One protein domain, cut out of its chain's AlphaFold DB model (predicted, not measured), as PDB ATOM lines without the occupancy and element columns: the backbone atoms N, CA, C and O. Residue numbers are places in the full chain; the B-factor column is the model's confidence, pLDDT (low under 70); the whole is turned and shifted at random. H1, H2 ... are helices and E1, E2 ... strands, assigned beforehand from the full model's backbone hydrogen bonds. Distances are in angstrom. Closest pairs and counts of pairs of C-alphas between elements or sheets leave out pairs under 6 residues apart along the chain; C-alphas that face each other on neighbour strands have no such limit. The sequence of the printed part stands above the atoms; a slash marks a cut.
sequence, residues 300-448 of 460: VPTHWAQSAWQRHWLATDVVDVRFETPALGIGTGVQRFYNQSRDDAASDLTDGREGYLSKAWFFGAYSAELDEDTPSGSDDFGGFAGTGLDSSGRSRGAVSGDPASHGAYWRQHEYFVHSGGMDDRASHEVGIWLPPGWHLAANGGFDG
ATOM      1  N   VAL A 300     -29.488  15.804 -46.771       88.69
ATOM      2  CA  VAL A 300     -29.269  16.998 -45.934       88.69
ATOM      3  C   VAL A 300     -30.500  17.362 -45.080       88.69
ATOM      4  O   VAL A 300     -30.340  17.562 -43.870       88.69
ATOM      5  N   PRO A 301     -31.737  17.402 -45.622       88.25
ATOM      6  CA  PRO A 301     -32.922  17.731 -44.840       88.25
ATOM      7  C   PRO A 301     -33.198  16.753 -43.704       88.25
ATOM      8  O   PRO A 301     -33.808  17.165 -42.723       88.25
ATOM      9  N   THR A 302     -32.741  15.497 -43.781       85.88
ATOM     10  CA  THR A 302     -32.986  14.503 -42.722       85.88
ATOM     11  C   THR A 302     -32.343  14.910 -41.402       85.88
ATOM     12  O   THR A 302     -32.802  14.487 -40.350       85.88
ATOM     13  N   HIS A 303     -31.308  15.750 -41.448       88.88
ATOM     14  CA  HIS A 303     -30.577  16.225 -40.279       88.88
ATOM     15  C   HIS A 303     -31.161  17.531 -39.708       88.88
ATOM     16  O   HIS A 303     -30.808  17.929 -38.605       88.88
ATOM     17  N   TRP A 304     -32.036  18.246 -40.427       91.62
ATOM     18  CA  TRP A 304     -32.450  19.600 -40.041       91.62
ATOM     19  C   TRP A 304     -33.353  19.607 -38.794       91.62
ATOM     20  O   TRP A 304     -34.355  18.895 -38.703       91.62
ATOM     21  N   ALA A 305     -33.029  20.461 -37.822       90.44
ATOM     22  CA  ALA A 305     -33.677  20.465 -36.509       90.44
ATOM     23  C   ALA A 305     -35.139  20.946 -36.522       90.44
ATOM     24  O   ALA A 305     -35.879  20.684 -35.576       90.44
ATOM     25  N   GLN A 306     -35.558  21.683 -37.558       87.75
ATOM     26  CA  GLN A 306     -36.941  22.170 -37.683       87.75
ATOM     27  C   GLN A 306     -37.846  21.217 -38.470       87.75
ATOM     28  O   GLN A 306     -39.061  21.409 -38.506       87.75
ATOM     29  N   SER A 307     -37.282  20.176 -39.077       77.75
ATOM     30  CA  SER A 307     -38.055  19.068 -39.629       77.75
ATOM     31  C   SER A 307     -38.358  18.015 -38.562       77.75
ATOM     32  O   SER A 307     -37.674  17.907 -37.547       77.75
ATOM     33  N   ALA A 308     -39.403  17.214 -38.776       70.06
ATOM     34  CA  ALA A 308     -39.875  16.194 -37.834       70.06
ATOM     35  C   ALA A 308     -38.964  14.941 -37.752       70.06
ATOM     36  O   ALA A 308     -39.453  13.824 -37.583       70.06
ATOM     37  N   TRP A 309     -37.643  15.111 -37.863       73.06
ATOM     38  CA  TRP A 309     -36.664  14.036 -38.052       73.06
ATOM     39  C   TRP A 309     -35.876  13.640 -36.791       73.06
ATOM     40  O   TRP A 309     -34.940  12.851 -36.879       73.06
ATOM     41  N   GLN A 310     -36.312  14.051 -35.590       65.94
ATOM     42  CA  GLN A 310     -35.818  13.488 -34.307       65.94
ATOM     43  C   GLN A 310     -36.023  11.960 -34.184       65.94
ATOM     44  O   GLN A 310     -35.554  11.316 -33.246       65.94
ATOM     45  N   ARG A 311     -36.764  11.371 -35.130       80.06
ATOM     46  CA  ARG A 311     -36.893   9.927 -35.317       80.06
ATOM     47  C   ARG A 311     -35.607   9.274 -35.848       80.06
ATOM     48  O   ARG A 311     -35.446   8.087 -35.632       80.06
ATOM     49  N   HIS A 312     -34.716  10.006 -36.514       82.81
ATOM     50  CA  HIS A 312     -33.497   9.451 -37.129       82.81
ATOM     51  C   HIS A 312     -32.214   9.937 -36.458       82.81
ATOM     52  O   HIS A 312     -31.200   9.249 -36.509       82.81
ATOM     53  N   TRP A 313     -32.273  11.104 -35.811       87.81
ATOM     54  CA  TRP A 313     -31.113  11.777 -35.232       87.81
ATOM     55  C   TRP A 313     -31.435  12.299 -33.833       87.81
ATOM     56  O   TRP A 313     -32.534  12.803 -33.576       87.81
ATOM     57  N   LEU A 314     -30.473  12.191 -32.924       88.12
ATOM     58  CA  LEU A 314     -30.550  12.713 -31.570       88.12
ATOM     59  C   LEU A 314     -30.108  14.180 -31.530       88.12
ATOM     60  O   LEU A 314     -29.152  14.589 -32.179       88.12
ATOM     61  N   ALA A 315     -30.785  14.980 -30.706       88.06
ATOM     62  CA  ALA A 315     -30.496  16.409 -30.545       88.06
ATOM     63  C   ALA A 315     -29.296  16.710 -29.621       88.06
ATOM     64  O   ALA A 315     -29.063  17.866 -29.265       88.06
ATOM     65  N   THR A 316     -28.597  15.671 -29.174       88.25
ATOM     66  CA  THR A 316     -27.477  15.711 -28.226       88.25
ATOM     67  C   THR A 316     -26.174  16.182 -28.857       88.25
ATOM     68  O   THR A 316     -25.344  16.735 -28.140       88.25
ATOM     69  N   ASP A 317     -26.036  16.045 -30.177       89.50
ATOM     70  CA  ASP A 317     -24.937  16.619 -30.948       89.50
ATOM     71  C   ASP A 317     -25.455  17.357 -32.187       89.50
ATOM     72  O   ASP A 317     -26.408  16.915 -32.843       89.50
ATOM     73  N   VAL A 318     -24.855  18.513 -32.481       91.75
ATOM     74  CA  VAL A 318     -25.379  19.465 -33.462       91.75
ATOM     75  C   VAL A 318     -24.282  20.159 -34.258       91.75
ATOM     76  O   VAL A 318     -23.214  20.478 -33.742       91.75
ATOM     77  N   VAL A 319     -24.599  20.505 -35.503       93.06
ATOM     78  CA  VAL A 319     -23.828  21.456 -36.310       93.06
ATOM     79  C   VAL A 319     -24.732  22.591 -36.758       93.06
ATOM     80  O   VAL A 319     -25.864  22.384 -37.199       93.06
ATOM     81  N   ASP A 320     -24.220  23.811 -36.643       95.88
ATOM     82  CA  ASP A 320     -24.893  25.004 -37.131       95.88
ATOM     83  C   ASP A 320     -24.277  25.418 -38.481       95.88
ATOM     84  O   ASP A 320     -23.055  25.538 -38.631       95.88
ATOM     85  N   VAL A 321     -25.136  25.642 -39.477       96.38
ATOM     86  CA  VAL A 321     -24.759  26.096 -40.822       96.38
ATOM     87  C   VAL A 321     -25.515  27.378 -41.147       96.38
ATOM     88  O   VAL A 321     -26.743  27.435 -41.085       96.38
ATOM     89  N   ARG A 322     -24.796  28.431 -41.524       97.06
ATOM     90  CA  ARG A 322     -25.379  29.681 -42.009       97.06
ATOM     91  C   ARG A 322     -25.740  29.551 -43.485       97.06
ATOM     92  O   ARG A 322     -24.866  29.614 -44.346       97.06
ATOM     93  N   PHE A 323     -27.034  29.431 -43.755       97.06
ATOM     94  CA  PHE A 323     -27.611  29.467 -45.093       97.06
ATOM     95  C   PHE A 323     -27.620  30.897 -45.625       97.06
ATOM     96  O   PHE A 323     -28.218  31.806 -45.038       97.06
ATOM     97  N   GLU A 324     -26.937  31.091 -46.744       95.06
ATOM     98  CA  GLU A 324     -26.862  32.364 -47.462       95.06
ATOM     99  C   GLU A 324     -27.993  32.479 -48.477       95.06
ATOM    100  O   GLU A 324     -28.506  33.571 -48.722       95.06
ATOM    101  N   THR A 325     -28.416  31.336 -49.017       94.69
ATOM    102  CA  THR A 325     -29.535  31.207 -49.942       94.69
ATOM    103  C   THR A 325     -30.483  30.102 -49.464       94.69
ATOM    104  O   THR A 325     -30.021  29.099 -48.917       94.69
ATOM    105  N   PRO A 326     -31.813  30.255 -49.625       94.44
ATOM    106  CA  PRO A 326     -32.742  29.169 -49.330       94.44
ATOM    107  C   PRO A 326     -32.473  27.958 -50.228       94.44
ATOM    108  O   PRO A 326     -32.295  28.119 -51.435       94.44
ATOM    109  N   ALA A 327     -32.497  26.756 -49.659       94.06
ATOM    110  CA  ALA A 327     -32.291  25.506 -50.388       94.06
ATOM    111  C   ALA A 327     -32.972  24.346 -49.656       94.06
ATOM    112  O   ALA A 327     -33.033  24.355 -48.433       94.06
ATOM    113  N   LEU A 328     -33.486  23.348 -50.385       90.44
ATOM    114  CA  LEU A 328     -34.043  22.113 -49.797       90.44
ATOM    115  C   LEU A 328     -35.182  22.345 -48.776       90.44
ATOM    116  O   LEU A 328     -35.348  21.595 -47.819       90.44
ATOM    117  N   GLY A 329     -35.948  23.430 -48.941       90.00
ATOM    118  CA  GLY A 329     -36.977  23.853 -47.977       90.00
ATOM    119  C   GLY A 329     -36.439  24.559 -46.723       90.00
ATOM    120  O   GLY A 329     -37.228  25.013 -45.895       90.00
ATOM    121  N   ILE A 330     -35.121  24.709 -46.604       93.19
ATOM    122  CA  ILE A 330     -34.422  25.383 -45.510       93.19
ATOM    123  C   ILE A 330     -34.262  26.872 -45.849       93.19
ATOM    124  O   ILE A 330     -33.833  27.244 -46.944       93.19
ATOM    125  N   GLY A 331     -34.634  27.743 -44.909       94.94
ATOM    126  CA  GLY A 331     -34.525  29.196 -45.058       94.94
ATOM    127  C   GLY A 331     -33.114  29.741 -44.806       94.94
ATOM    128  O   GLY A 331     -32.249  29.064 -44.258       94.94
ATOM    129  N   THR A 332     -32.889  31.011 -45.149       97.00
ATOM    130  CA  THR A 332     -31.628  31.715 -44.848       97.00
ATOM    131  C   THR A 332     -31.395  31.897 -43.347       97.00
ATOM    132  O   THR A 332     -32.341  31.894 -42.559       97.00
ATOM    133  N   GLY A 333     -30.152  32.179 -42.961       97.25
ATOM    134  CA  GLY A 333     -29.741  32.390 -41.572       97.25
ATOM    135  C   GLY A 333     -29.038  31.169 -40.992       97.25
ATOM    136  O   GLY A 333     -28.760  30.211 -41.705       97.25
ATOM    137  N   VAL A 334     -28.700  31.215 -39.705       97.06
ATOM    138  CA  VAL A 334     -28.093  30.063 -39.024       97.06
ATOM    139  C   VAL A 334     -29.165  29.005 -38.792       97.06
ATOM    140  O   VAL A 334     -30.180  29.271 -38.149       97.06
ATOM    141  N   GLN A 335     -28.931  27.823 -39.346       95.88
ATOM    142  CA  GLN A 335     -29.798  26.657 -39.287       95.88
ATOM    143  C   GLN A 335     -29.074  25.549 -38.537       95.88
ATOM    144  O   GLN A 335     -27.876  25.349 -38.729       95.88
ATOM    145  N   ARG A 336     -29.815  24.835 -37.694       94.56
ATOM    146  CA  ARG A 336     -29.280  23.757 -36.867       94.56
ATOM    147  C   ARG A 336     -29.567  22.399 -37.478       94.56
ATOM    148  O   ARG A 336     -30.697  22.151 -37.903       94.56
ATOM    149  N   PHE A 337     -28.577  21.521 -37.424       92.94
ATOM    150  CA  PHE A 337     -28.666  20.135 -37.854       92.94
ATOM    151  C   PHE A 337     -28.235  19.210 -36.718       92.94
ATOM    152  O   PHE A 337     -27.302  19.527 -35.984       92.94
ATOM    153  N   TYR A 338     -28.951  18.106 -36.548       91.19
ATOM    154  CA  TYR A 338     -28.633  17.039 -35.609       91.19
ATOM    155  C   TYR A 338     -27.669  16.063 -36.266       91.19
ATOM    156  O   TYR A 338     -27.909  15.632 -37.392       91.19
ATOM    157  N   ASN A 339     -26.597  15.728 -35.556       87.75
ATOM    158  CA  ASN A 339     -25.549  14.865 -36.085       87.75
ATOM    159  C   ASN A 339     -25.572  13.488 -35.453       87.75
ATOM    160  O   ASN A 339     -25.310  12.518 -36.141       87.75
ATOM    161  N   GLN A 340     -25.880  13.354 -34.170       88.69
ATOM    162  CA  GLN A 340     -25.786  12.037 -33.557       88.69
ATOM    163  C   GLN A 340     -26.863  11.104 -34.119       88.69
ATOM    164  O   GLN A 340     -28.058  11.395 -34.006       88.69
ATOM    165  N   SER A 341     -26.459   9.993 -34.730       86.12
ATOM    166  CA  SER A 341     -27.375   8.971 -35.239       86.12
ATOM    167  C   SER A 341     -28.167   8.350 -34.096       86.12
ATOM    168  O   SER A 341     -27.654   8.083 -33.002       86.12
ATOM    169  N   ARG A 342     -29.458   8.134 -34.348       87.25
ATOM    170  CA  ARG A 342     -30.305   7.335 -33.472       87.25
ATOM    171  C   ARG A 342     -30.270   5.887 -33.946       87.25
ATOM    172  O   ARG A 342     -30.526   5.640 -35.116       87.25
ATOM    173  N   ASP A 343     -30.039   4.952 -33.035       87.75
ATOM    174  CA  ASP A 343     -30.129   3.511 -33.289       87.75
ATOM    175  C   ASP A 343     -31.135   2.890 -32.315       87.75
ATOM    176  O   ASP A 343     -30.848   2.722 -31.131       87.75
ATOM    177  N   ASP A 344     -32.327   2.538 -32.800       87.06
ATOM    178  CA  ASP A 344     -33.378   1.944 -31.961       87.06
ATOM    179  C   ASP A 344     -33.019   0.521 -31.474       87.06
ATOM    180  O   ASP A 344     -33.683  -0.009 -30.577       87.06
ATOM    181  N   ALA A 345     -31.982  -0.110 -32.040       83.94
ATOM    182  CA  ALA A 345     -31.467  -1.405 -31.600       83.94
ATOM    183  C   ALA A 345     -30.320  -1.297 -30.573       83.94
ATOM    184  O   ALA A 345     -29.955  -2.316 -29.979       83.94
ATOM    185  N   ALA A 346     -29.771  -0.100 -30.332       84.75
ATOM    186  CA  ALA A 346     -28.764   0.150 -29.302       84.75
ATOM    187  C   ALA A 346     -29.404   0.439 -27.934       84.75
ATOM    188  O   ALA A 346     -30.465   1.058 -27.828       84.75
ATOM    189  N   SER A 347     -28.749   0.015 -26.849       84.81
ATOM    190  CA  SER A 347     -29.279   0.177 -25.485       84.81
ATOM    191  C   SER A 347     -29.382   1.632 -25.017       84.81
ATOM    192  O   SER A 347     -30.225   1.954 -24.183       84.81
ATOM    193  N   ASP A 348     -28.522   2.500 -25.534       84.44
ATOM    194  CA  ASP A 348     -28.448   3.943 -25.289       84.44
ATOM    195  C   ASP A 348     -29.037   4.772 -26.446       84.44
ATOM    196  O   ASP A 348     -28.955   6.000 -26.430       84.44
ATOM    197  N   LEU A 349     -29.718   4.109 -27.391       86.19
ATOM    198  CA  LEU A 349     -30.401   4.689 -28.554       86.19
ATOM    199  C   LEU A 349     -29.484   5.371 -29.578       86.19
ATOM    200  O   LEU A 349     -29.954   6.173 -30.387       86.19
ATOM    201  N   THR A 350     -28.189   5.077 -29.555       83.56
ATOM    202  CA  THR A 350     -27.197   5.624 -30.480       83.56
ATOM    203  C   THR A 350     -26.061   4.631 -30.653       83.56
ATOM    204  O   THR A 350     -25.803   3.815 -29.779       83.56
ATOM    205  N   ASP A 351     -25.362   4.715 -31.770       72.44
ATOM    206  CA  ASP A 351     -24.085   4.043 -31.998       72.44
ATOM    207  C   ASP A 351     -22.896   5.019 -31.902       72.44
ATOM    208  O   ASP A 351     -21.762   4.682 -32.221       72.44
ATOM    209  N   GLY A 352     -23.151   6.263 -31.478       76.44
ATOM    210  CA  GLY A 352     -22.127   7.294 -31.324       76.44
ATOM    211  C   GLY A 352     -21.567   7.837 -32.642       76.44
ATOM    212  O   GLY A 352     -20.640   8.649 -32.601       76.44
ATOM    213  N   ARG A 353     -22.109   7.429 -33.796       75.62
ATOM    214  CA  ARG A 353     -21.701   7.948 -35.102       75.62
ATOM    215  C   ARG A 353     -22.343   9.305 -35.372       75.62
ATOM    216  O   ARG A 353     -23.331   9.722 -34.762       75.62
ATOM    217  N   GLU A 354     -21.711  10.034 -36.283       77.75
ATOM    218  CA  GLU A 354     -22.107  11.394 -36.619       77.75
ATOM    219  C   GLU A 354     -22.616  11.453 -38.055       77.75
ATOM    220  O   GLU A 354     -22.023  10.905 -38.987       77.75
ATOM    221  N   GLY A 355     -23.692  12.201 -38.216       75.88
ATOM    222  CA  GLY A 355     -24.361  12.487 -39.456       75.88
ATOM    223  C   GLY A 355     -23.482  13.301 -40.381       75.88
ATOM    224  O   GLY A 355     -22.522  13.969 -39.994       75.88
ATOM    225  N   TYR A 356     -23.842  13.254 -41.646       80.81
ATOM    226  CA  TYR A 356     -22.979  13.635 -42.746       80.81
ATOM    227  C   TYR A 356     -22.484  15.100 -42.688       80.81
ATOM    228  O   TYR A 356     -21.333  15.385 -43.004       80.81
ATOM    229  N   LEU A 357     -23.313  16.037 -42.206       86.12
ATOM    230  CA  LEU A 357     -22.964  17.466 -42.094       86.12
ATOM    231  C   LEU A 357     -21.908  17.787 -41.021       86.12
ATOM    232  O   LEU A 357     -21.317  18.866 -41.062       86.12
ATOM    233  N   SER A 358     -21.677  16.886 -40.063       82.44
ATOM    234  CA  SER A 358     -20.606  17.026 -39.062       82.44
ATOM    235  C   SER A 358     -19.217  16.812 -39.661       82.44
ATOM    236  O   SER A 358     -18.222  17.331 -39.154       82.44
ATOM    237  N   LYS A 359     -19.145  16.045 -40.752       85.94
ATOM    238  CA  LYS A 359     -17.888  15.592 -41.318       85.94
ATOM    239  C   LYS A 359     -17.185  16.762 -41.981       85.94
ATOM    240  O   LYS A 359     -17.698  17.359 -42.925       85.94
ATOM    241  N   ALA A 360     -15.976  17.078 -41.519       87.69
ATOM    242  CA  ALA A 360     -15.200  18.202 -42.045       87.69
ATOM    243  C   ALA A 360     -14.970  18.086 -43.564       87.69
ATOM    244  O   ALA A 360     -14.957  19.084 -44.294       87.69
ATOM    245  N   TRP A 361     -14.903  16.854 -44.069       88.62
ATOM    246  CA  TRP A 361     -14.785  16.574 -45.487       88.62
ATOM    247  C   TRP A 361     -16.009  16.993 -46.320       88.62
ATOM    248  O   TRP A 361     -15.832  17.328 -47.488       88.62
ATOM    249  N   PHE A 362     -17.209  17.164 -45.748       92.12
ATOM    250  CA  PHE A 362     -18.334  17.801 -46.457       92.12
ATOM    251  C   PHE A 362     -18.003  19.227 -46.942       92.12
ATOM    252  O   PHE A 362     -18.516  19.692 -47.966       92.12
ATOM    253  N   PHE A 363     -17.109  19.912 -46.228       94.88
ATOM    254  CA  PHE A 363     -16.607  21.249 -46.546       94.88
ATOM    255  C   PHE A 363     -15.229  21.221 -47.224       94.88
ATOM    256  O   PHE A 363     -14.570  22.256 -47.312       94.88
ATOM    257  N   GLY A 364     -14.762  20.049 -47.667       94.12
ATOM    258  CA  GLY A 364     -13.398  19.866 -48.176       94.12
ATOM    259  C   GLY A 364     -12.318  20.124 -47.116       94.12
ATOM    260  O   GLY A 364     -11.151  20.263 -47.444       94.12
ATOM    261  N   ALA A 365     -12.695  20.230 -45.840       93.44
ATOM    262  CA  ALA A 365     -11.833  20.712 -44.772       93.44
ATOM    263  C   ALA A 365     -11.133  19.557 -44.046       93.44
ATOM    264  O   ALA A 365     -11.323  19.366 -42.849       93.44
ATOM    265  N   TYR A 366     -10.352  18.781 -44.784       90.44
ATOM    266  CA  TYR A 366      -9.598  17.633 -44.286       90.44
ATOM    267  C   TYR A 366      -8.115  17.785 -44.616       90.44
ATOM    268  O   TYR A 366      -7.778  18.508 -45.560       90.44
ATOM    269  N   SER A 367      -7.257  17.087 -43.871       89.06
ATOM    270  CA  SER A 367      -5.843  17.012 -44.229       89.06
ATOM    271  C   SER A 367      -5.609  15.917 -45.246       89.06
ATOM    272  O   SER A 367      -6.115  14.805 -45.083       89.06
ATOM    273  N   ALA A 368      -4.916  16.255 -46.324       88.31
ATOM    274  CA  ALA A 368      -4.651  15.324 -47.404       88.31
ATOM    275  C   ALA A 368      -3.308  14.624 -47.189       88.31
ATOM    276  O   ALA A 368      -2.311  15.255 -46.851       88.31
ATOM    277  N   GLU A 369      -3.269  13.322 -47.451       86.12
ATOM    278  CA  GLU A 369      -2.079  12.495 -47.243       86.12
ATOM    279  C   GLU A 369      -1.699  11.752 -48.527       86.12
ATOM    280  O   GLU A 369      -2.552  11.441 -49.363       86.12
ATOM    281  N   LEU A 370      -0.400  11.506 -48.732       81.62
ATOM    282  CA  LEU A 370       0.087  10.673 -49.847       81.62
ATOM    283  C   LEU A 370       0.309   9.227 -49.436       81.62
ATOM    284  O   LEU A 370       0.301   8.358 -50.305       81.62
ATOM    285  N   ASP A 371       0.563   8.982 -48.162       76.06
ATOM    286  CA  ASP A 371       0.955   7.673 -47.674       76.06
ATOM    287  C   ASP A 371      -0.194   7.097 -46.853       76.06
ATOM    288  O   ASP A 371      -0.884   7.812 -46.131       76.06
ATOM    289  N   GLU A 372      -0.448   5.804 -47.022       73.50
ATOM    290  CA  GLU A 372      -1.433   5.102 -46.214       73.50
ATOM    291  C   GLU A 372      -0.782   4.639 -44.911       73.50
ATOM    292  O   GLU A 372      -0.256   3.525 -44.824       73.50
ATOM    293  N   ASP A 373      -0.785   5.516 -43.913       61.75
ATOM    294  CA  ASP A 373      -0.207   5.227 -42.608       61.75
ATOM    295  C   ASP A 373      -1.106   4.312 -41.752       61.75
ATOM    296  O   ASP A 373      -2.224   3.929 -42.108       61.75
ATOM    297  N   THR A 374      -0.572   3.882 -40.604       52.00
ATOM    298  CA  THR A 374      -1.347   3.104 -39.621       52.00
ATOM    299  C   THR A 374      -2.513   3.976 -39.141       52.00
ATOM    300  O   THR A 374      -2.248   5.137 -38.844       52.00
ATOM    301  N   PRO A 375      -3.758   3.470 -39.007       53.72
ATOM    302  CA  PRO A 375      -4.936   4.300 -38.733       53.72
ATOM    303  C   PRO A 375      -4.852   4.982 -37.356       53.72
ATOM    304  O   PRO A 375      -5.367   4.479 -36.355       53.72
ATOM    305  N   SER A 376      -4.184   6.132 -37.287       46.75
ATOM    306  CA  SER A 376      -4.086   6.989 -36.100       46.75
ATOM    307  C   SER A 376      -4.804   8.329 -36.258       46.75
ATOM    308  O   SER A 376      -4.880   9.081 -35.287       46.75
ATOM    309  N   GLY A 377      -5.459   8.547 -37.400       52.78
ATOM    310  CA  GLY A 377      -6.247   9.734 -37.697       52.78
ATOM    311  C   GLY A 377      -5.414  10.792 -38.397       52.78
ATOM    312  O   GLY A 377      -4.328  11.122 -37.924       52.78
ATOM    313  N   SER A 378      -5.967  11.318 -39.488       54.25
ATOM    314  CA  SER A 378      -5.354  12.421 -40.212       54.25
ATOM    315  C   SER A 378      -5.098  13.611 -39.301       54.25
ATOM    316  O   SER A 378      -5.868  13.894 -38.372       54.25
ATOM    317  N   ASP A 379      -4.003  14.315 -39.580       59.03
ATOM    318  CA  ASP A 379      -3.715  15.597 -38.950       59.03
ATOM    319  C   ASP A 379      -4.946  16.515 -39.071       59.03
ATOM    320  O   ASP A 379      -5.651  16.510 -40.079       59.03
ATOM    321  N   ASP A 380      -5.263  17.318 -38.053       73.44
ATOM    322  CA  ASP A 380      -6.422  18.214 -38.145       73.44
ATOM    323  C   ASP A 380      -6.056  19.460 -38.967       73.44
ATOM    324  O   ASP A 380      -5.308  20.340 -38.516       73.44
ATOM    325  N   PHE A 381      -6.625  19.570 -40.174       89.00
ATOM    326  CA  PHE A 381      -6.520  20.783 -40.984       89.00
ATOM    327  C   PHE A 381      -7.060  21.990 -40.204       89.00
ATOM    328  O   PHE A 381      -6.593  23.110 -40.384       89.00
ATOM    329  N   GLY A 382      -8.023  21.793 -39.294       91.25
ATOM    330  CA  GLY A 382      -8.535  22.839 -38.414       91.25
ATOM    331  C   GLY A 382      -9.415  23.853 -39.144       91.25
ATOM    332  O   GLY A 382      -9.534  25.016 -38.738       91.25
ATOM    333  N   GLY A 383     -10.047  23.442 -40.248       92.69
ATOM    334  CA  GLY A 383     -10.887  24.317 -41.068       92.69
ATOM    335  C   GLY A 383     -12.055  24.928 -40.284       92.69
ATOM    336  O   GLY A 383     -12.298  26.134 -40.384       92.69
ATOM    337  N   PHE A 384     -12.736  24.146 -39.435       93.62
ATOM    338  CA  PHE A 384     -13.848  24.653 -38.618       93.62
ATOM    339  C   PHE A 384     -13.382  25.713 -37.613       93.62
ATOM    340  O   PHE A 384     -13.975  26.798 -37.538       93.62
ATOM    341  N   ALA A 385     -12.296  25.413 -36.891       94.94
ATOM    342  CA  ALA A 385     -11.673  26.287 -35.897       94.94
ATOM    343  C   ALA A 385     -11.077  27.563 -36.511       94.94
ATOM    344  O   ALA A 385     -10.829  28.530 -35.796       94.94
ATOM    345  N   GLY A 386     -10.874  27.587 -37.832       93.50
ATOM    346  CA  GLY A 386     -10.299  28.728 -38.536       93.50
ATOM    347  C   GLY A 386      -8.776  28.766 -38.530       93.50
ATOM    348  O   GLY A 386      -8.206  29.772 -38.958       93.50
ATOM    349  N   THR A 387      -8.130  27.696 -38.064       94.44
ATOM    350  CA  THR A 387      -6.671  27.542 -38.061       94.44
ATOM    351  C   THR A 387      -6.147  26.981 -39.380       94.44
ATOM    352  O   THR A 387      -4.994  27.239 -39.697       94.44
ATOM    353  N   GLY A 388      -6.989  26.296 -40.162       94.75
ATOM    354  CA  GLY A 388      -6.631  25.746 -41.473       94.75
ATOM    355  C   GLY A 388      -6.400  26.804 -42.544       94.75
ATOM    356  O   GLY A 388      -7.323  27.552 -42.900       94.75
ATOM    357  N   LEU A 389      -5.173  26.865 -43.062       95.94
ATOM    358  CA  LEU A 389      -4.709  27.869 -44.015       95.94
ATOM    359  C   LEU A 389      -4.572  27.308 -45.434       95.94
ATOM    360  O   LEU A 389      -4.018  26.232 -45.646       95.94
ATOM    361  N   ASP A 390      -5.047  28.086 -46.411       96.00
ATOM    362  CA  ASP A 390      -4.845  27.819 -47.835       96.00
ATOM    363  C   ASP A 390      -3.406  28.108 -48.299       96.00
ATOM    364  O   ASP A 390      -2.579  28.642 -47.554       96.00
ATOM    365  N   SER A 391      -3.107  27.838 -49.575       95.56
ATOM    366  CA  SER A 391      -1.781  28.104 -50.160       95.56
ATOM    367  C   SER A 391      -1.363  29.582 -50.146       95.56
ATOM    368  O   SER A 391      -0.202  29.899 -50.395       95.56
ATOM    369  N   SER A 392      -2.292  30.501 -49.872       95.19
ATOM    370  CA  SER A 392      -2.032  31.935 -49.698       95.19
ATOM    371  C   SER A 392      -1.972  32.355 -48.222       95.19
ATOM    372  O   SER A 392      -1.915  33.551 -47.934       95.19
ATOM    373  N   GLY A 393      -1.997  31.405 -47.283       95.81
ATOM    374  CA  GLY A 393      -1.974  31.658 -45.843       95.81
ATOM    375  C   GLY A 393      -3.292  32.205 -45.289       95.81
ATOM    376  O   GLY A 393      -3.283  32.897 -44.271       95.81
ATOM    377  N   ARG A 394      -4.427  31.967 -45.959       96.88
ATOM    378  CA  ARG A 394      -5.743  32.485 -45.554       96.88
ATOM    379  C   ARG A 394      -6.625  31.360 -45.029       96.88
ATOM    380  O   ARG A 394      -6.731  30.312 -45.655       96.88
ATOM    381  N   SER A 395      -7.318  31.611 -43.924       96.88
ATOM    382  CA  SER A 395      -8.354  30.710 -43.409       96.88
ATOM    383  C   SER A 395      -9.721  30.982 -44.035       96.88
ATOM    384  O   SER A 395      -9.927  32.023 -44.670       96.88
ATOM    385  N   ARG A 396     -10.697  30.092 -43.798       95.56
ATOM    386  CA  ARG A 396     -12.069  30.253 -44.314       95.56
ATOM    387  C   ARG A 396     -12.690  31.602 -43.956       95.56
ATOM    388  O   ARG A 396     -13.181  32.293 -44.835       95.56
ATOM    389  N   GLY A 397     -12.576  32.033 -42.699       95.62
ATOM    390  CA  GLY A 397     -13.088  33.324 -42.228       95.62
ATOM    391  C   GLY A 397     -12.377  34.525 -42.856       95.62
ATOM    392  O   GLY A 397     -13.014  35.545 -43.113       95.62
ATOM    393  N   ALA A 398     -11.082  34.401 -43.174       96.75
ATOM    394  CA  ALA A 398     -10.350  35.441 -43.897       96.75
ATOM    395  C   ALA A 398     -10.810  35.550 -45.360       96.75
ATOM    396  O   ALA A 398     -11.004  36.657 -45.858       96.75
ATOM    397  N   VAL A 399     -11.022  34.419 -46.042       96.69
ATOM    398  CA  VAL A 399     -11.523  34.388 -47.428       96.69
ATOM    399  C   VAL A 399     -12.988  34.804 -47.509       96.69
ATOM    400  O   VAL A 399     -13.380  35.540 -48.413       96.69
ATOM    401  N   SER A 400     -13.798  34.365 -46.550       94.69
ATOM    402  CA  SER A 400     -15.232  34.614 -46.526       94.69
ATOM    403  C   SER A 400     -15.581  36.023 -46.026       94.69
ATOM    404  O   SER A 400     -16.689  36.511 -46.269       94.69
ATOM    405  N   GLY A 401     -14.635  36.701 -45.365       95.19
ATOM    406  CA  GLY A 401     -14.838  38.003 -44.728       95.19
ATOM    407  C   GLY A 401     -15.644  37.924 -43.427       95.19
ATOM    408  O   GLY A 401     -16.139  38.946 -42.959       95.19
ATOM    409  N   ASP A 402     -15.786  36.727 -42.853       95.44
ATOM    410  CA  ASP A 402     -16.546  36.465 -41.628       95.44
ATOM    411  C   ASP A 402     -15.713  35.657 -40.613       95.44
ATOM    412  O   ASP A 402     -15.939  34.457 -40.428       95.44
ATOM    413  N   PRO A 403     -14.731  36.280 -39.932       95.06
ATOM    414  CA  PRO A 403     -13.931  35.609 -38.902       95.06
ATOM    415  C   PRO A 403     -14.765  35.093 -37.725       95.06
ATOM    416  O   PRO A 403     -14.352  34.168 -37.038       95.06
ATOM    417  N   ALA A 404     -15.952  35.663 -37.488       95.75
ATOM    418  CA  ALA A 404     -16.841  35.229 -36.413       95.75
ATOM    419  C   ALA A 404     -17.462  33.844 -36.669       95.75
ATOM    420  O   ALA A 404     -18.043  33.264 -35.755       95.75
ATOM    421  N   SER A 405     -17.348  33.313 -37.890       95.62
ATOM    422  CA  SER A 405     -17.758  31.944 -38.213       95.62
ATOM    423  C   SER A 405     -16.848  30.879 -37.585       95.62
ATOM    424  O   SER A 405     -17.307  29.763 -37.330       95.62
ATOM    425  N   HIS A 406     -15.580  31.208 -37.301       96.19
ATOM    426  CA  HIS A 406     -14.589  30.288 -36.731       96.19
ATOM    427  C   HIS A 406     -15.065  29.694 -35.400       96.19
ATOM    428  O   HIS A 406     -15.425  30.426 -34.481       96.19
ATOM    429  N   GLY A 407     -15.089  28.361 -35.306       94.88
ATOM    430  CA  GLY A 407     -15.550  27.635 -34.117       94.88
ATOM    431  C   GLY A 407     -17.043  27.783 -33.784       94.88
ATOM    432  O   GLY A 407     -17.480  27.254 -32.766       94.88
ATOM    433  N   ALA A 408     -17.821  28.502 -34.602       95.69
ATOM    434  CA  ALA A 408     -19.216  28.830 -34.312       95.69
ATOM    435  C   ALA A 408     -20.192  28.167 -35.290       95.69
ATOM    436  O   ALA A 408     -21.162  27.546 -34.867       95.69
ATOM    437  N   TYR A 409     -19.956  28.314 -36.592       95.88
ATOM    438  CA  TYR A 409     -20.797  27.731 -37.637       95.88
ATOM    439  C   TYR A 409     -20.039  27.630 -38.958       95.88
ATOM    440  O   TYR A 409     -19.130  28.416 -39.244       95.88
ATOM    441  N   TRP A 410     -20.452  26.693 -39.803       96.75
ATOM    442  CA  TRP A 410     -20.068  26.685 -41.214       96.75
ATOM    443  C   TRP A 410     -20.937  27.652 -42.008       96.75
ATOM    444  O   TRP A 410     -22.106  27.853 -41.684       96.75
ATOM    445  N   ARG A 411     -20.416  28.255 -43.073       96.50
ATOM    446  CA  ARG A 411     -21.259  28.927 -44.073       96.50
ATOM    447  C   ARG A 411     -21.607  27.922 -45.164       96.50
ATOM    448  O   ARG A 411     -20.760  27.134 -45.566       96.50
ATOM    449  N   GLN A 412     -22.840  27.973 -45.658       96.06
ATOM    450  CA  GLN A 412     -23.391  27.023 -46.635       96.06
ATOM    451  C   GLN A 412     -22.430  26.720 -47.794       96.06
ATOM    452  O   GLN A 412     -22.199  25.564 -48.131       96.06
ATOM    453  N   HIS A 413     -21.824  27.756 -48.371       96.56
ATOM    454  CA  HIS A 413     -20.957  27.626 -49.540       96.56
ATOM    455  C   HIS A 413     -19.465  27.635 -49.202       96.56
ATOM    456  O   HIS A 413     -18.643  27.826 -50.092       96.56
ATOM    457  N   GLU A 414     -19.070  27.432 -47.947       96.81
ATOM    458  CA  GLU A 414     -17.663  27.169 -47.657       96.81
ATOM    459  C   GLU A 414     -17.268  25.802 -48.210       96.81
ATOM    460  O   GLU A 414     -17.975  24.800 -48.048       96.81
ATOM    461  N   TYR A 415     -16.149  25.800 -48.923       97.56
ATOM    462  CA  TYR A 415     -15.513  24.598 -49.421       97.56
ATOM    463  C   TYR A 415     -14.030  24.880 -49.667       97.56
ATOM    464  O   TYR A 415     -13.682  25.920 -50.243       97.56
ATOM    465  N   PHE A 416     -13.167  23.977 -49.217       97.56
ATOM    466  CA  PHE A 416     -11.744  23.991 -49.527       97.56
ATOM    467  C   PHE A 416     -11.462  23.017 -50.671       97.56
ATOM    468  O   PHE A 416     -11.810  21.845 -50.591       97.56
ATOM    469  N   VAL A 417     -10.860  23.508 -51.754       97.06
ATOM    470  CA  VAL A 417     -10.473  22.683 -52.904       97.06
ATOM    471  C   VAL A 417      -8.985  22.394 -52.826       97.06
ATOM    472  O   VAL A 417      -8.168  23.304 -53.008       97.06
ATOM    473  N   HIS A 418      -8.623  21.127 -52.649       95.12
ATOM    474  CA  HIS A 418      -7.233  20.699 -52.732       95.12
ATOM    475  C   HIS A 418      -6.715  20.732 -54.170       95.12
ATOM    476  O   HIS A 418      -7.360  20.330 -55.143       95.12
ATOM    477  N   SER A 419      -5.487  21.212 -54.321       91.38
ATOM    478  CA  SER A 419      -4.836  21.337 -55.623       91.38
ATOM    479  C   SER A 419      -4.260  20.017 -56.136       91.38
ATOM    480  O   SER A 419      -4.069  19.874 -57.349       91.38
ATOM    481  N   GLY A 420      -4.016  19.055 -55.240       88.06
ATOM    482  CA  GLY A 420      -3.211  17.859 -55.478       88.06
ATOM    483  C   GLY A 420      -1.831  17.921 -54.817       88.06
ATOM    484  O   GLY A 420      -1.172  16.896 -54.715       88.06
ATOM    485  N   GLY A 421      -1.352  19.108 -54.428       87.75
ATOM    486  CA  GLY A 421      -0.099  19.252 -53.682       87.75
ATOM    487  C   GLY A 421      -0.240  18.836 -52.217       87.75
ATOM    488  O   GLY A 421      -1.352  18.797 -51.705       87.75
ATOM    489  N   MET A 422       0.898  18.593 -51.566       85.56
ATOM    490  CA  MET A 422       0.978  18.323 -50.128       85.56
ATOM    491  C   MET A 422       1.799  19.379 -49.411       85.56
ATOM    492  O   MET A 422       2.758  19.908 -49.983       85.56
ATOM    493  N   ASP A 423       1.420  19.647 -48.166       83.75
ATOM    494  CA  ASP A 423       2.108  20.531 -47.236       83.75
ATOM    495  C   ASP A 423       2.188  19.813 -45.887       83.75
ATOM    496  O   ASP A 423       1.169  19.454 -45.319       83.75
ATOM    497  N   ASP A 424       3.399  19.563 -45.398       80.69
ATOM    498  CA  ASP A 424       3.647  18.838 -44.145       80.69
ATOM    499  C   ASP A 424       3.566  19.748 -42.907       80.69
ATOM    500  O   ASP A 424       3.791  19.322 -41.771       80.69
ATOM    501  N   ARG A 425       3.267  21.037 -43.099       85.19
ATOM    502  CA  ARG A 425       3.080  21.977 -41.997       85.19
ATOM    503  C   ARG A 425       1.699  21.790 -41.385       85.19
ATOM    504  O   ARG A 425       0.686  21.885 -42.068       85.19
ATOM    505  N   ALA A 426       1.658  21.683 -40.059       85.25
ATOM    506  CA  ALA A 426       0.408  21.612 -39.306       85.25
ATOM    507  C   ALA A 426      -0.599  22.706 -39.720       85.25
ATOM    508  O   ALA A 426      -0.244  23.890 -39.812       85.25
ATOM    509  N   SER A 427      -1.853  22.302 -39.943       88.94
ATOM    510  CA  SER A 427      -2.971  23.166 -40.359       88.94
ATOM    511  C   SER A 427      -2.729  23.965 -41.653       88.94
ATOM    512  O   SER A 427      -3.318  25.032 -41.839       88.94
ATOM    513  N   HIS A 428      -1.866  23.489 -42.551       91.81
ATOM    514  CA  HIS A 428      -1.694  24.053 -43.890       91.81
ATOM    515  C   HIS A 428      -2.044  23.008 -44.933       91.81
ATOM    516  O   HIS A 428      -1.602  21.874 -44.840       91.81
ATOM    517  N   GLU A 429      -2.787  23.419 -45.957       92.94
ATOM    518  CA  GLU A 429      -3.134  22.541 -47.069       92.94
ATOM    519  C   GLU A 429      -2.847  23.216 -48.405       92.94
ATOM    520  O   GLU A 429      -3.050  24.427 -48.597       92.94
ATOM    521  N   VAL A 430      -2.399  22.426 -49.386       93.31
ATOM    522  CA  VAL A 430      -2.153  22.954 -50.732       93.31
ATOM    523  C   VAL A 430      -3.460  22.992 -51.504       93.31
ATOM    524  O   VAL A 430      -3.797  22.097 -52.279       93.31
ATOM    525  N   GLY A 431      -4.190  24.080 -51.337       95.00
ATOM    526  CA  GLY A 431      -5.457  24.315 -52.003       95.00
ATOM    527  C   GLY A 431      -5.928  25.748 -51.829       95.00
ATOM    528  O   GLY A 431      -5.154  26.642 -51.474       95.00
ATOM    529  N   ILE A 432      -7.212  25.961 -52.099       96.06
ATOM    530  CA  ILE A 432      -7.872  27.253 -51.929       96.06
ATOM    531  C   ILE A 432      -9.204  27.091 -51.205       96.06
ATOM    532  O   ILE A 432     -10.010  26.226 -51.542       96.06
ATOM    533  N   TRP A 433      -9.483  27.994 -50.268       97.12
ATOM    534  CA  TRP A 433     -10.861  28.251 -49.862       97.12
ATOM    535  C   TRP A 433     -11.576  28.979 -51.002       97.12
ATOM    536  O   TRP A 433     -11.080  29.996 -51.502       97.12
ATOM    537  N   LEU A 434     -12.739  28.478 -51.419       96.81
ATOM    538  CA  LEU A 434     -13.507  29.134 -52.474       96.81
ATOM    539  C   LEU A 434     -14.066  30.486 -51.984       96.81
ATOM    540  O   LEU A 434     -14.604  30.574 -50.877       96.81
ATOM    541  N   PRO A 435     -13.946  31.563 -52.785       93.94
ATOM    542  CA  PRO A 435     -14.338  32.905 -52.365       93.94
ATOM    543  C   PRO A 435     -15.863  33.086 -52.344       93.94
ATOM    544  O   PRO A 435     -16.567  32.434 -53.115       93.94
ATOM    545  N   PRO A 436     -16.411  34.021 -51.545       93.44
ATOM    546  CA  PRO A 436     -17.843  34.310 -51.525       93.44
ATOM    547  C   PRO A 436     -18.453  34.484 -52.919       93.44
ATOM    548  O   PRO A 436     -17.910  35.179 -53.778       93.44
ATOM    549  N   GLY A 437     -19.610  33.855 -53.133       93.00
ATOM    550  CA  GLY A 437     -20.328  33.909 -54.404       93.00
ATOM    551  C   GLY A 437     -19.766  33.013 -55.512       93.00
ATOM    552  O   GLY A 437     -20.302  33.063 -56.616       93.00
ATOM    553  N   TRP A 438     -18.741  32.185 -55.265       95.06
ATOM    554  CA  TRP A 438     -18.217  31.243 -56.271       95.06
ATOM    555  C   TRP A 438     -19.311  30.350 -56.874       95.06
ATOM    556  O   TRP A 438     -19.279  30.082 -58.066       95.06
ATOM    557  N   HIS A 439     -20.296  29.954 -56.065       94.88
ATOM    558  CA  HIS A 439     -21.406  29.070 -56.423       94.88
ATOM    559  C   HIS A 439     -22.475  29.739 -57.304       94.88
ATOM    560  O   HIS A 439     -23.408  29.076 -57.752       94.88
ATOM    561  N   LEU A 440     -22.409  31.061 -57.497       93.19
ATOM    562  CA  LEU A 440     -23.412  31.798 -58.258       93.19
ATOM    563  C   LEU A 440     -23.220  31.559 -59.754       93.19
ATOM    564  O   LEU A 440     -22.110  31.665 -60.278       93.19
ATOM    565  N   ALA A 441     -24.326  31.381 -60.478       90.94
ATOM    566  CA  ALA A 441     -24.272  31.182 -61.925       90.94
ATOM    567  C   ALA A 441     -23.622  32.361 -62.676       90.94
ATOM    568  O   ALA A 441     -22.908  32.155 -63.652       90.94
ATOM    569  N   ALA A 442     -23.797  33.595 -62.183       90.00
ATOM    570  CA  ALA A 442     -23.137  34.785 -62.733       90.00
ATOM    571  C   ALA A 442     -21.597  34.709 -62.672       90.00
ATOM    572  O   ALA A 442     -20.917  35.311 -63.499       90.00
ATOM    573  N   ASN A 443     -21.070  33.927 -61.729       90.69
ATOM    574  CA  ASN A 443     -19.649  33.672 -61.523       90.69
ATOM    575  C   ASN A 443     -19.203  32.340 -62.157       90.69
ATOM    576  O   ASN A 443     -18.070  31.896 -61.955       90.69
ATOM    577  N   GLY A 444     -20.082  31.704 -62.940       89.38
ATOM    578  CA  GLY A 444     -19.801  30.438 -63.606       89.38
ATOM    579  C   GLY A 444     -19.677  29.261 -62.640       89.38
ATOM    580  O   GLY A 444     -18.885  28.367 -62.922       89.38
ATOM    581  N   GLY A 445     -20.391  29.283 -61.507       94.31
ATOM    582  CA  GLY A 445     -20.358  28.189 -60.541       94.31
ATOM    583  C   GLY A 445     -21.719  27.635 -60.133       94.31
ATOM    584  O   GLY A 445     -22.766  28.090 -60.600       94.31
ATOM    585  N   PHE A 446     -21.660  26.601 -59.295       96.62
ATOM    586  CA  PHE A 446     -22.788  25.799 -58.816       96.62
ATOM    587  C   PHE A 446     -22.353  24.960 -57.605       96.62
ATOM    588  O   PHE A 446     -21.261  24.400 -57.623       96.62
ATOM    589  N   ASP A 447     -23.197  24.831 -56.580       97.62
ATOM    590  CA  ASP A 447     -22.924  24.006 -55.391       97.62
ATOM    591  C   ASP A 447     -23.985  22.906 -55.245       97.62
ATOM    592  O   ASP A 447     -25.056  23.118 -54.670       97.62
ATOM    593  N   GLY A 448     -23.684  21.726 -55.791       96.81
ATOM    594  CA  GLY A 448     -24.579  20.568 -55.810       96.81
ATOM    595  C   GLY A 448     -24.792  19.902 -54.455       96.81
ATOM    596  O   GLY A 448     -25.624  19.015 -54.349       96.81
TER     597      GLY A 448
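AT A GLANCE: This is residues 300 to 448 of the 460 residues of an uncharacterized protein of Saccharothrix carnea (UniProt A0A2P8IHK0). Little regular structure: a long hairpin, E1 and E2, with H1 packed on E2, is one side; loops with H2, H3 and the small hairpin E3 and E4 are the other. Residues 371 to 376 stick out. The 149 printed residues run H1 E1 E2 H2 H3 E3 E4, both sheets antiparallel, class mixed, 39 residues in named elements; compact, radius of gyration of the C-alphas 16.6 A, spans 46 by 44 by 25 A.

IN THESE COORDINATES: Find C-alpha 313 at (-31.113, 11.777, -35.232): E1, residues 313 to 323, runs 20.6 A, bending by 101 degrees at 316. E2, 333 to 341, spans 24.4 A. Find H1 at 300 to 303, H2 at 360 to 363, H3 at 396 to 400, E3 at 416 to 418, and E4 at 431 to 433, ending at (-10.861, 28.251, -49.862).

HOW THE PARTS SIT: In hairpin E1 and E2, find N 319 and O 337, 2.9 A, within hydrogen-bond range. The closest C-alphas of H1 and E2, His 303 and Phe 337, are 5.0 A apart. Residues 321 to 322 of E1 pair with 410 to 411, parallel. In hairpin E3 and E4, N 417 and O 432 are 2.9 A apart. H3's O i to N i+4 pair is within range; H1 and H2 are too short for one.

THE WHOLE: The printed part has no cut. Links E2 to H2, H2 to H3, H3 to E3 and E3 to E4 are long. pLDDT is under 70 at residues 310 and 373 to 379.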